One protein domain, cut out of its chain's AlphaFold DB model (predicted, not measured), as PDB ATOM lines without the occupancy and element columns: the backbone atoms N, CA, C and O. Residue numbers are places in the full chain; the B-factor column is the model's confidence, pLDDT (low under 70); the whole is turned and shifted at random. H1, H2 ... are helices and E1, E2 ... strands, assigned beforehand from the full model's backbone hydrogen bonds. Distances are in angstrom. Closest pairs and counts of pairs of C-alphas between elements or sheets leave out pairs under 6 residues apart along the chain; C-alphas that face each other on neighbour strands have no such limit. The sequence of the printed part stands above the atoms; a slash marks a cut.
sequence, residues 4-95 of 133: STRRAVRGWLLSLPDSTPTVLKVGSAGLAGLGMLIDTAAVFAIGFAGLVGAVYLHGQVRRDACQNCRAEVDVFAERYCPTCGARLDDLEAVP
ATOM      1  N   SER A   4      15.985  32.552 -21.404       72.38
ATOM      2  CA  SER A   4      14.995  33.383 -20.705       72.38
ATOM      3  C   SER A   4      14.809  32.975 -19.243       72.38
ATOM      4  O   SER A   4      14.780  33.826 -18.361       72.38
ATOM      5  N   THR A   5      14.749  31.670 -18.965       73.56
ATOM      6  CA  THR A   5      14.636  31.149 -17.599       73.56
ATOM      7  C   THR A   5      15.883  31.472 -16.781       73.56
ATOM      8  O   THR A   5      15.769  31.834 -15.616       73.56
ATOM      9  N   ARG A   6      17.073  31.391 -17.389       70.81
ATOM     10  CA  ARG A   6      18.334  31.745 -16.724       70.81
ATOM     11  C   ARG A   6      18.367  33.231 -16.343       70.81
ATOM     12  O   ARG A   6      18.726  33.549 -15.215       70.81
ATOM     13  N   ARG A   7      17.924  34.121 -17.239       71.75
ATOM     14  CA  ARG A   7      17.822  35.566 -16.965       71.75
ATOM     15  C   ARG A   7      16.810  35.884 -15.870       71.75
ATOM     16  O   ARG A   7      17.127  36.670 -14.990       71.75
ATOM     17  N   ALA A   8      15.649  35.228 -15.871       76.38
ATOM     18  CA  ALA A   8      14.646  35.402 -14.821       76.38
ATOM     19  C   ALA A   8      15.170  34.970 -13.439       76.38
ATOM     20  O   ALA A   8      15.036  35.706 -12.468       76.38
ATOM     21  N   VAL A   9      15.823  33.805 -13.361       72.06
ATOM     22  CA  VAL A   9      16.437  33.310 -12.117       72.06
ATOM     23  C   VAL A   9      17.552  34.238 -11.642       72.06
ATOM     24  O   VAL A   9      17.657  34.494 -10.447       72.06
ATOM     25  N   ARG A  10      18.367  34.765 -12.561       71.69
ATOM     26  CA  ARG A  10      19.430  35.720 -12.242       71.69
ATOM     27  C   ARG A  10      18.884  37.055 -11.747       71.69
ATOM     28  O   ARG A  10      19.346  37.520 -10.717       71.69
ATOM     29  N   GLY A  11      17.902  37.636 -12.436       71.38
ATOM     30  CA  GLY A  11      17.256  38.880 -12.006       71.38
ATOM     31  C   GLY A  11      16.603  38.732 -10.633       71.38
ATOM     32  O   GLY A  11      16.757  39.599  -9.780       71.38
ATOM     33  N   TRP A  12      15.976  37.580 -10.375       72.38
ATOM     34  CA  TRP A  12      15.509  37.244  -9.035       72.38
ATOM     35  C   TRP A  12      16.674  37.189  -8.041       72.38
ATOM     36  O   TRP A  12      16.630  37.898  -7.049       72.38
ATOM     37  N   LEU A  13      17.755  36.453  -8.313       69.94
ATOM     38  CA  LEU A  13      18.904  36.354  -7.399       69.94
ATOM     39  C   LEU A  13      19.576  37.702  -7.093       69.94
ATOM     40  O   LEU A  13      19.953  37.930  -5.950       69.94
ATOM     41  N   LEU A  14      19.708  38.575  -8.094       67.88
ATOM     42  CA  LEU A  14      20.288  39.916  -7.947       67.88
ATOM     43  C   LEU A  14      19.389  40.867  -7.146       67.88
ATOM     44  O   LEU A  14      19.873  41.860  -6.617       67.88
ATOM     45  N   SER A  15      18.091  40.570  -7.035       74.31
ATOM     46  CA  SER A  15      17.177  41.323  -6.167       74.31
ATOM     47  C   SER A  15      17.292  40.944  -4.685       74.31
ATOM     48  O   SER A  15      16.747  41.643  -3.830       74.31
ATOM     49  N   LEU A  16      17.982  39.844  -4.362       71.44
ATOM     50  CA  LEU A  16      18.232  39.432  -2.985       71.44
ATOM     51  C   LEU A  16      19.527  40.069  -2.450       71.44
ATOM     52  O   LEU A  16      20.431  40.365  -3.226       71.44
ATOM     53  N   PRO A  17      19.660  40.235  -1.119       74.38
ATOM     54  CA  PRO A  17      20.901  40.710  -0.508       74.38
ATOM     55  C   PRO A  17      22.110  39.872  -0.943       74.38
ATOM     56  O   PRO A  17      22.005  38.642  -0.978       74.38
ATOM     57  N   ASP A  18      23.267  40.505  -1.162       72.38
ATOM     58  CA  ASP A  18      24.527  39.854  -1.581       72.38
ATOM     59  C   ASP A  18      24.955  38.678  -0.685       72.38
ATOM     60  O   ASP A  18      25.634  37.744  -1.119       72.38
ATOM     61  N   SER A  19      24.536  38.686   0.582       74.75
ATOM     62  CA  SER A  19      24.816  37.616   1.543       74.75
ATOM     63  C   SER A  19      23.978  36.355   1.313       74.75
ATOM     64  O   SER A  19      24.378  35.270   1.737       74.75
ATOM     65  N   THR A  20      22.846  36.453   0.619       78.94
ATOM     66  CA  THR A  20      21.882  35.363   0.439       78.94
ATOM     67  C   THR A  20      22.466  34.100  -0.203       78.94
ATOM     68  O   THR A  20      22.280  33.021   0.368       78.94
ATOM     69  N   PRO A  21      23.197  34.159  -1.336       78.00
ATOM     70  CA  PRO A  21      23.791  32.956  -1.920       78.00
ATOM     71  C   PRO A  21      24.806  32.284  -0.984       78.00
ATOM     72  O   PRO A  21      24.931  31.058  -0.984       78.00
ATOM     73  N   THR A  22      25.514  33.062  -0.166       81.56
ATOM     74  CA  THR A  22      26.478  32.547   0.815       81.56
ATOM     75  C   THR A  22      25.763  31.895   1.996       81.56
ATOM     76  O   THR A  22      26.089  30.766   2.359       81.56
ATOM     77  N   VAL A  23      24.734  32.552   2.539       86.75
ATOM     78  CA  VAL A  23      23.894  32.023   3.624       86.75
ATOM     79  C   VAL A  23      23.213  30.723   3.204       86.75
ATOM     80  O   VAL A  23      23.213  29.765   3.971       86.75
ATOM     81  N   LEU A  24      22.707  30.637   1.970       87.50
ATOM     82  CA  LEU A  24      22.091  29.420   1.439       87.50
ATOM     83  C   LEU A  24      23.086  28.246   1.396       87.50
ATOM     84  O   LEU A  24      22.755  27.135   1.816       87.50
ATOM     85  N   LYS A  25      24.317  28.479   0.919       87.94
ATOM     86  CA  LYS A  25      25.373  27.449   0.872       87.94
ATOM     87  C   LYS A  25      25.763  26.983   2.274       87.94
ATOM     88  O   LYS A  25      25.840  25.784   2.517       87.94
ATOM     89  N   VAL A  26      25.968  27.915   3.205       91.19
ATOM     90  CA  VAL A  26      26.342  27.588   4.589       91.19
ATOM     91  C   VAL A  26      25.201  26.864   5.310       91.19
ATOM     92  O   VAL A  26      25.434  25.841   5.947       91.19
ATOM     93  N   GLY A  27      23.962  27.339   5.166       90.31
ATOM     94  CA  GLY A  27      22.787  26.724   5.781       90.31
ATOM     95  C   GLY A  27      22.514  25.312   5.260       90.31
ATOM     96  O   GLY A  27      22.265  24.405   6.049       90.31
ATOM     97  N   SER A  28      22.625  25.096   3.946       90.38
ATOM     98  CA  SER A  28      22.462  23.765   3.342       90.38
ATOM     99  C   SER A  28      23.579  22.794   3.738       90.38
ATOM    100  O   SER A  28      23.286  21.647   4.076       90.38
ATOM    101  N   ALA A  29      24.833  23.257   3.797       91.69
ATOM    102  CA  ALA A  29      25.949  22.476   4.330       91.69
ATOM    103  C   ALA A  29      25.726  22.092   5.802       91.69
ATOM    104  O   ALA A  29      25.926  20.937   6.175       91.69
ATOM    105  N   GLY A  30      25.266  23.040   6.624       91.25
ATOM    106  CA  GLY A  30      24.932  22.802   8.027       91.25
ATOM    107  C   GLY A  30      23.813  21.776   8.193       91.25
ATOM    108  O   GLY A  30      23.935  20.870   9.013       91.25
ATOM    109  N   LEU A  31      22.759  21.857   7.373       92.44
ATOM    110  CA  LEU A  31      21.658  20.891   7.393       92.44
ATOM    111  C   LEU A  31      22.122  19.490   6.967       92.44
ATOM    112  O   LEU A  31      21.736  18.500   7.586       92.44
ATOM    113  N   ALA A  32      22.983  19.402   5.950       92.19
ATOM    114  CA  ALA A  32      23.571  18.135   5.527       92.19
ATOM    115  C   ALA A  32      24.426  17.520   6.649       92.19
ATOM    116  O   ALA A  32      24.252  16.351   6.985       92.19
ATOM    117  N   GLY A  33      25.294  18.323   7.275       92.69
ATOM    118  CA  GLY A  33      26.113  17.895   8.411       92.69
ATOM    119  C   GLY A  33      25.272  17.456   9.609       92.69
ATOM    120  O   GLY A  33      25.558  16.423  10.210       92.69
ATOM    121  N   LEU A  34      24.189  18.178   9.908       93.81
ATOM    122  CA  LEU A  34      23.240  17.792  10.950       93.81
ATOM    123  C   LEU A  34      22.637  16.418  10.648       93.81
ATOM    124  O   LEU A  34      22.707  15.537  11.495       93.81
ATOM    125  N   GLY A  35      22.118  16.203   9.436       91.19
ATOM    126  CA  GLY A  35      21.536  14.917   9.040       91.19
ATOM    127  C   GLY A  35      22.504  13.737   9.155       91.19
ATOM    128  O   GLY A  35      22.077  12.639   9.496       91.19
ATOM    129  N   MET A  36      23.800  13.975   8.933       91.25
ATOM    130  CA  MET A  36      24.853  12.977   9.127       91.25
ATOM    131  C   MET A  36      25.136  12.694  10.612       91.25
ATOM    132  O   MET A  36      25.391  11.553  10.972       91.25
ATOM    133  N   LEU A  37      25.065  13.705  11.485       94.62
ATOM    134  CA  LEU A  37      25.279  13.541  12.930       94.62
ATOM    135  C   LEU A  37      24.130  12.808  13.632       94.62
ATOM    136  O   LEU A  37      24.365  12.108  14.613       94.62
ATOM    137  N   ILE A  38      22.894  12.989  13.158       95.44
ATOM    138  CA  ILE A  38      21.694  12.357  13.729       95.44
ATOM    139  C   ILE A  38      21.196  11.149  12.912       95.44
ATOM    140  O   ILE A  38      20.043  10.755  13.070       95.44
ATOM    141  N   ASP A  39      22.026  10.594  12.017       91.75
ATOM    142  CA  ASP A  39      21.734   9.421  11.166       91.75
ATOM    143  C   ASP A  39      20.365   9.470  10.448       91.75
ATOM    144  O   ASP A  39      19.700   8.462  10.200       91.75
ATOM    145  N   THR A  40      19.919  10.670  10.069       95.12
ATOM    146  CA  THR A  40      18.656  10.864   9.342       95.12
ATOM    147  C   THR A  40      18.925  11.165   7.880       95.12
ATOM    148  O   THR A  40      19.154  12.307   7.469       95.12
ATOM    149  N   ALA A  41      18.787  10.121   7.061       91.06
ATOM    150  CA  ALA A  41      18.974  10.188   5.615       91.06
ATOM    151  C   ALA A  41      18.141  11.295   4.942       91.06
ATOM    152  O   ALA A  41      18.620  11.938   4.014       91.06
ATOM    153  N   ALA A  42      16.921  11.564   5.421       93.12
ATOM    154  CA  ALA A  42      16.069  12.617   4.866       93.12
ATOM    155  C   ALA A  42      16.650  14.026   5.082       93.12
ATOM    156  O   ALA A  42      16.686  14.825   4.149       93.12
ATOM    157  N   VAL A  43      17.144  14.321   6.288       91.19
ATOM    158  CA  VAL A  43      17.739  15.627   6.622       91.19
ATOM    159  C   VAL A  43      19.031  15.823   5.834       91.19
ATOM    160  O   VAL A  43      19.231  16.873   5.222       91.19
ATOM    161  N   PHE A  44      19.857  14.775   5.764       92.50
ATOM    162  CA  PHE A  44      21.060  14.776   4.941       92.50
ATOM    163  C   PHE A  44      20.732  15.036   3.465       92.50
ATOM    164  O   PHE A  44      21.317  15.929   2.855       92.50
ATOM    165  N   ALA A  45      19.764  14.309   2.899       92.94
ATOM    166  CA  ALA A  45      19.383  14.432   1.495       92.94
ATOM    167  C   ALA A  45      18.863  15.835   1.155       92.94
ATOM    168  O   ALA A  45      19.245  16.385   0.124       92.94
ATOM    169  N   ILE A  46      18.043  16.439   2.021       93.19
ATOM    170  CA  ILE A  46      17.543  17.808   1.826       93.19
ATOM    171  C   ILE A  46      18.702  18.810   1.858       93.19
ATOM    172  O   ILE A  46      18.792  19.673   0.984       93.19
ATOM    173  N   GLY A  47      19.609  18.686   2.828       92.19
ATOM    174  CA  GLY A  47      20.757  19.583   2.956       92.19
ATOM    175  C   GLY A  47      21.699  19.466   1.764       92.19
ATOM    176  O   GLY A  47      22.067  20.465   1.149       92.19
ATOM    177  N   PHE A  48      22.020  18.235   1.370       93.31
ATOM    178  CA  PHE A  48      22.877  17.955   0.227       93.31
ATOM    179  C   PHE A  48      22.253  18.435  -1.090       93.31
ATOM    180  O   PHE A  48      22.918  19.106  -1.877       93.31
ATOM    181  N   ALA A  49      20.964  18.165  -1.318       93.50
ATOM    182  CA  ALA A  49      20.253  18.652  -2.496       93.50
ATOM    183  C   ALA A  49      20.206  20.186  -2.537       93.50
ATOM    184  O   ALA A  49      20.429  20.779  -3.594       93.50
ATOM    185  N   GLY A  50      19.985  20.837  -1.390       91.81
ATOM    186  CA  GLY A  50      20.056  22.290  -1.261       91.81
ATOM    187  C   GLY A  50      21.437  22.840  -1.627       91.81
ATOM    188  O   GLY A  50      21.532  23.808  -2.382       91.81
ATOM    189  N   LEU A  51      22.507  22.185  -1.169       90.88
ATOM    190  CA  LEU A  51      23.885  22.577  -1.457       90.88
ATOM    191  C   LEU A  51      24.221  22.422  -2.946       90.88
ATOM    192  O   LEU A  51      24.734  23.352  -3.570       90.88
ATOM    193  N   VAL A  52      23.888  21.273  -3.539       92.75
ATOM    194  CA  VAL A  52      24.072  21.025  -4.977       92.75
ATOM    195  C   VAL A  52      23.274  22.034  -5.800       92.75
ATOM    196  O   VAL A  52      23.810  22.620  -6.742       92.75
ATOM    197  N   GLY A  53      22.023  22.301  -5.416       89.19
ATOM    198  CA  GLY A  53      21.181  23.316  -6.043       89.19
ATOM    199  C   GLY A  53      21.808  24.710  -5.980       89.19
ATOM    200  O   GLY A  53      21.888  25.393  -7.000       89.19
ATOM    201  N   ALA A  54      22.333  25.108  -4.819       87.38
ATOM    202  CA  ALA A  54      23.004  26.390  -4.628       87.38
ATOM    203  C   ALA A  54      24.253  26.540  -5.514       87.38
ATOM    204  O   ALA A  54      24.458  27.583  -6.138       87.38
ATOM    205  N   VAL A  55      25.087  25.498  -5.600       86.50
ATOM    206  CA  VAL A  55      26.286  25.486  -6.458       86.50
ATOM    207  C   VAL A  55      25.903  25.535  -7.937       86.50
ATOM    208  O   VAL A  55      26.494  26.299  -8.702       86.50
ATOM    209  N   TYR A  56      24.891  24.769  -8.337       87.19
ATOM    210  CA  TYR A  56      24.397  24.761  -9.710       87.19
ATOM    211  C   TYR A  56      23.855  26.134 -10.126       87.19
ATOM    212  O   TYR A  56      24.235  26.651 -11.178       87.19
ATOM    213  N   LEU A  57      23.024  26.759  -9.286       82.81
ATOM    214  CA  LEU A  57      22.493  28.100  -9.534       82.81
ATOM    215  C   LEU A  57      23.615  29.141  -9.631       82.81
ATOM    216  O   LEU A  57      23.611  29.949 -10.557       82.81
ATOM    217  N   HIS A  58      24.620  29.066  -8.754       81.38
ATOM    218  CA  HIS A  58      25.796  29.942  -8.799       81.38
ATOM    219  C   HIS A  58      26.555  29.838 -10.131       81.38
ATOM    220  O   HIS A  58      26.988  30.844 -10.688       81.38
ATOM    221  N   GLY A  59      26.705  28.625 -10.670       78.38
ATOM    222  CA  GLY A  59      27.323  28.411 -11.981       78.38
ATOM    223  C   GLY A  59      26.482  28.948 -13.142       78.38
ATOM    224  O   GLY A  59      27.028  29.518 -14.081       78.38
ATOM    225  N   GLN A  60      25.158  28.797 -13.074       78.81
ATOM    226  CA  GLN A  60      24.244  29.276 -14.116       78.81
ATOM    227  C   GLN A  60      24.153  30.802 -14.154       78.81
ATOM    228  O   GLN A  60      24.103  31.369 -15.238       78.81
ATOM    229  N   VAL A  61      24.152  31.470 -12.998       73.69
ATOM    230  CA  VAL A  61      24.081  32.938 -12.912       73.69
ATOM    231  C   VAL A  61      25.282  33.598 -13.589       73.69
ATOM    232  O   VAL A  61      25.114  34.631 -14.236       73.69
ATOM    233  N   ARG A  62      26.465  32.971 -13.510       74.81
ATOM    234  CA  ARG A  62      27.692  33.508 -14.106       74.81
ATOM    235  C   ARG A  62      27.769  33.436 -15.626       74.81
ATOM    236  O   ARG A  62      28.545  34.175 -16.209       74.81
ATOM    237  N   ARG A  63      26.987  32.580 -16.283       77.88
ATOM    238  CA  ARG A  63      27.128  32.350 -17.728       77.88
ATOM    239  C   ARG A  63      25.948  32.909 -18.504       77.88
ATOM    240  O   ARG A  63      24.806  32.546 -18.228       77.88
ATOM    241  N   ASP A  64      26.197  33.694 -19.540       76.94
ATOM    242  CA  ASP A  64      25.171  34.125 -20.501       76.94
ATOM    243  C   ASP A  64      25.652  33.892 -21.937       76.94
ATOM    244  O   ASP A  64      26.764  33.424 -22.165       76.94
ATOM    245  N   ALA A  65      24.789  34.170 -22.909       81.62
ATOM    246  CA  ALA A  65      25.151  34.160 -24.317       81.62
ATOM    247  C   ALA A  65      25.354  35.593 -24.819       81.62
ATOM    248  O   ALA A  65      24.511  36.462 -24.577       81.62
ATOM    249  N   CYS A  66      26.429  35.825 -25.573       80.81
ATOM    250  CA  CYS A  66      26.646  37.092 -26.266       80.81
ATOM    251  C   CYS A  66      25.468  37.391 -27.213       80.81
ATOM    252  O   CYS A  66      25.064  36.531 -27.997       80.81
ATOM    253  N   GLN A  67      24.930  38.615 -27.185       77.50
ATOM    254  CA  GLN A  67      23.800  38.991 -28.045       77.50
ATOM    255  C   GLN A  67      24.161  38.990 -29.539       77.50
ATOM    256  O   GLN A  67      23.304  38.713 -30.374       77.50
ATOM    257  N   ASN A  68      25.434  39.241 -29.864       82.44
ATOM    258  CA  ASN A  68      25.912  39.325 -31.241       82.44
ATOM    259  C   ASN A  68      26.226  37.940 -31.836       82.44
ATOM    260  O   ASN A  68      25.674  37.553 -32.861       82.44
ATOM    261  N   CYS A  69      27.087  37.154 -31.176       84.19
ATOM    262  CA  CYS A  69      27.580  35.879 -31.721       84.19
ATOM    263  C   CYS A  69      27.008  34.622 -31.046       84.19
ATOM    264  O   CYS A  69      27.286  33.512 -31.492       84.19
ATOM    265  N   ARG A  70      26.219  34.770 -29.970       82.19
ATOM    266  CA  ARG A  70      25.656  33.674 -29.155       82.19
ATOM    267  C   ARG A  70      26.677  32.723 -28.520       82.19
ATOM    268  O   ARG A  70      26.275  31.683 -28.002       82.19
ATOM    269  N   ALA A  71      27.960  33.081 -28.509       83.56
ATOM    270  CA  ALA A  71      28.967  32.368 -27.730       83.56
ATOM    271  C   ALA A  71      28.655  32.462 -26.227       83.56
ATOM    272  O   ALA A  71      28.106  33.469 -25.767       83.56
ATOM    273  N   GLU A  72      28.989  31.411 -25.479       83.44
ATOM    274  CA  GLU A  72      28.901  31.403 -24.016       83.44
ATOM    275  C   GLU A  72      30.002  32.298 -23.433       83.44
ATOM    276  O   GLU A  72      31.158  32.198 -23.838       83.44
ATOM    277  N   VAL A  73      29.627  33.182 -22.511       80.50
ATOM    278  CA  VAL A  73      30.512  34.171 -21.878       80.50
ATOM    279  C   VAL A  73      30.272  34.222 -20.369       80.50
ATOM    280  O   VAL A  73      29.146  33.977 -19.913       80.50
ATOM    281  N   ASP A  74      31.314  34.538 -19.594       77.75
ATOM    282  CA  ASP A  74      31.186  34.801 -18.156       77.75
ATOM    283  C   ASP A  74      30.900  36.289 -17.927       77.75
ATOM    284  O   ASP A  74      31.768  37.146 -18.094       77.75
ATOM    285  N   VAL A  75      29.664  36.594 -17.531       72.38
ATOM    286  CA  VAL A  75      29.203  37.978 -17.346       72.38
ATOM    287  C   VAL A  75      29.887  38.691 -16.184       72.38
ATOM    288  O   VAL A  75      29.885  39.912 -16.164       72.38
ATOM    289  N   PHE A  76      30.480  37.980 -15.223       67.56
ATOM    290  CA  PHE A  76      31.119  38.624 -14.067       67.56
ATOM    291  C   PHE A  76      32.623  38.829 -14.239       67.56
ATOM    292  O   PHE A  76      33.220  39.567 -13.459       67.56
ATOM    293  N   ALA A  77      33.243  38.167 -15.216       69.06
ATOM    294  CA  ALA A  77      34.689  38.217 -15.420       69.06
ATOM    295  C   ALA A  77      35.096  39.008 -16.671       69.06
ATOM    296  O   ALA A  77      36.208  39.536 -16.718       69.06
ATOM    297  N   GLU A  78      34.225  39.104 -17.680       70.19
ATOM    298  CA  GLU A  78      34.586  39.598 -19.012       70.19
ATOM    299  C   GLU A  78      33.740  40.822 -19.414       70.19
ATOM    300  O   GLU A  78      32.513  40.781 -19.376       70.19
ATOM    301  N   ARG A  79      34.387  41.919 -19.847       74.00
ATOM    302  CA  ARG A  79      33.706  43.108 -20.426       74.00
ATOM    303  C   ARG A  79      33.415  42.973 -21.923       74.00
ATOM    304  O   ARG A  79      32.520  43.633 -22.449       74.00
ATOM    305  N   TYR A  80      34.177  42.134 -22.615       80.12
ATOM    306  CA  TYR A  80      34.073  41.928 -24.056       80.12
ATOM    307  C   TYR A  80      33.951  40.442 -24.346       80.12
ATOM    308  O   TYR A  80      34.608  39.626 -23.706       80.12
ATOM    309  N   CYS A  81      33.137  40.090 -25.337       81.75
ATOM    310  CA  CYS A  81      33.035  38.711 -25.782       81.75
ATOM    311  C   CYS A  81      34.379  38.255 -26.387       81.75
ATOM    312  O   CYS A  81      34.820  38.864 -27.366       81.75
ATOM    313  N   PRO A  82      34.993  37.159 -25.906       80.31
ATOM    314  CA  PRO A  82      36.276  36.670 -26.417       80.31
ATOM    315  C   PRO A  82      36.195  36.183 -27.870       80.31
ATOM    316  O   PRO A  82      37.210  36.072 -28.547       80.31
ATOM    317  N   THR A  83      34.991  35.887 -28.367       85.44
ATOM    318  CA  THR A  83      34.778  35.388 -29.730       85.44
ATOM    319  C   THR A  83      34.570  36.506 -30.751       85.44
ATOM    320  O   THR A  83      35.095  36.417 -31.854       85.44
ATOM    321  N   CYS A  84      33.785  37.540 -30.425       84.62
ATOM    322  CA  CYS A  84      33.404  38.578 -31.396       84.62
ATOM    323  C   CYS A  84      33.783  40.007 -30.996       84.62
ATOM    324  O   CYS A  84      33.469  40.935 -31.737       84.62
ATOM    325  N   GLY A  85      34.393  40.209 -29.826       80.75
ATOM    326  CA  GLY A  85      34.802  41.527 -29.331       80.75
ATOM    327  C   GLY A  85      33.649  42.465 -28.961       80.75
ATOM    328  O   GLY A  85      33.898  43.595 -28.551       80.75
ATOM    329  N   ALA A  86      32.390  42.026 -29.083       81.69
ATOM    330  CA  ALA A  86      31.241  42.840 -28.699       81.69
ATOM    331  C   ALA A  86      31.259  43.113 -27.192       81.69
ATOM    332  O   ALA A  86      31.531  42.213 -26.391       81.69
ATOM    333  N   ARG A  87      30.955  44.357 -26.826       74.56
ATOM    334  CA  ARG A  87      30.859  44.800 -25.437       74.56
ATOM    335  C   ARG A  87      29.660  44.135 -24.752       74.56
ATOM    336  O   ARG A  87      28.614  43.960 -25.371       74.56
ATOM    337  N   LEU A  88      29.843  43.717 -23.503       75.12
ATOM    338  CA  LEU A  88      28.870  42.929 -22.736       75.12
ATOM    339  C   LEU A  88      28.042  43.778 -21.753       75.12
ATOM    340  O   LEU A  88      27.293  43.214 -20.963       75.12
ATOM    341  N   ASP A  89      28.137  45.109 -21.824       65.31
ATOM    342  CA  ASP A  89      27.470  46.060 -20.917       65.31
ATOM    343  C   ASP A  89      25.938  45.932 -20.898       65.31
ATOM    344  O   ASP A  89      25.318  46.130 -19.858       65.31
ATOM    345  N   ASP A  90      25.329  45.541 -22.023       62.09
ATOM    346  CA  ASP A  90      23.876  45.342 -22.134       62.09
ATOM    347  C   ASP A  90      23.401  44.017 -21.507       62.09
ATOM    348  O   ASP A  90      22.205  43.702 -21.496       62.09
ATOM    349  N   LEU A  91      24.319  43.178 -21.011       64.81
ATOM    350  CA  LEU A  91      23.952  42.025 -20.202       64.81
ATOM    351  C   LEU A  91      23.693  42.509 -18.774       64.81
ATOM    352  O   LEU A  91      24.616  42.754 -18.007       64.81
ATOM    353  N   GLU A  92      22.405  42.609 -18.447       55.19
ATOM    354  CA  GLU A  92      21.782  43.141 -17.223       55.19
ATOM    355  C   GLU A  92      22.164  42.434 -15.901       55.19
ATOM    356  O   GLU A  92      21.319  42.026 -15.110       55.19
ATOM    357  N   ALA A  93      23.447  42.188 -15.659       55.16
ATOM    358  CA  ALA A  93      23.920  41.475 -14.478       55.16
ATOM    359  C   ALA A  93      25.305  41.872 -13.997       55.16
ATOM    360  O   ALA A  93      25.840  41.214 -13.106       55.16
ATOM    361  N   VAL A  94      25.875  42.934 -14.548       48.97
ATOM    362  CA  VAL A  94      27.111  43.486 -14.018       48.97
ATOM    363  C   VAL A  94      26.711  44.700 -13.185       48.97
ATOM    364  O   VAL A  94      26.463  45.755 -13.770       48.97
ATOM    365  N   PRO A  95      26.621  44.612 -11.837       48.72
ATOM    366  CA  PRO A  95      26.956  45.797 -11.057       48.72
ATOM    367  C   PRO A  95      28.303  46.251 -11.618       48.72
ATOM    368  O   PRO A  95      29.183  45.390 -11.732       48.72
TER     369      PRO A  95
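AT A GLANCE: This is residues 4 to 95 of the 133 residues of an uncharacterized protein of Halorubrum ezzemoulense (UniProt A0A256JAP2). A long helical hairpin, H2 and H3, makes most of the length of a rod, with a small head at the far end of H3: the two-stranded hairpin E1 and E2 and the loop of residues 75 to 95. The short helix H1 meets H3 near that same end, at residues 60 to 61. The printed part has 92 residues with three named helices and two named strands, in the order H1, H2, H3, E1, E2; the sheet E1 - E2 is antiparallel and the class is mostly helix. The whole is loose, with a radius of gyration of the C-alphas of 16.8 A, and spans 53 by 23 by 21 A.

HOW THE PARTS SIT: H1, residues 4 to 14, touches H3, residues 41 to 62, about perpendicular at 78 degrees; their closest C-alphas, of Arg 10 and Val 61, are 5.5 A apart. H2, residues 20 to 37, is only just apart from H1, at 8.1 A. H2 and H3 touch as a hairpin, opposite ways at a shallow tilt of 24 degrees, closest at the C-alphas of Ala 32 and Gly 47, 4.1 A. E1, residues 63 to 65, and E2, residues 72 to 74, form an antiparallel hairpin, with N 64 and O 73 within hydrogen-bond range at 3.0 A. Every O i to N i+4 pair is within range in H1 and H2, and 17 of 18 in H3.

IN THESE COORDINATES: H1 begins at C-alpha 4 (14.995, 33.383, -20.705) and is 15.3 A long. H2 is 25.4 A long and H3 31.8 A. E2 ends at C-alpha 74 (31.186, 34.801, -18.156).

THE WHOLE: The C-alphas farthest apart, of Ile 38 and Gly 85, are 53.6 A apart. The printed part has no cut, and no link is long. Residues 15 to 20 stand free. The pLDDT is under 70 at residues 13 to 14, 76 to 77 and 89 to 95.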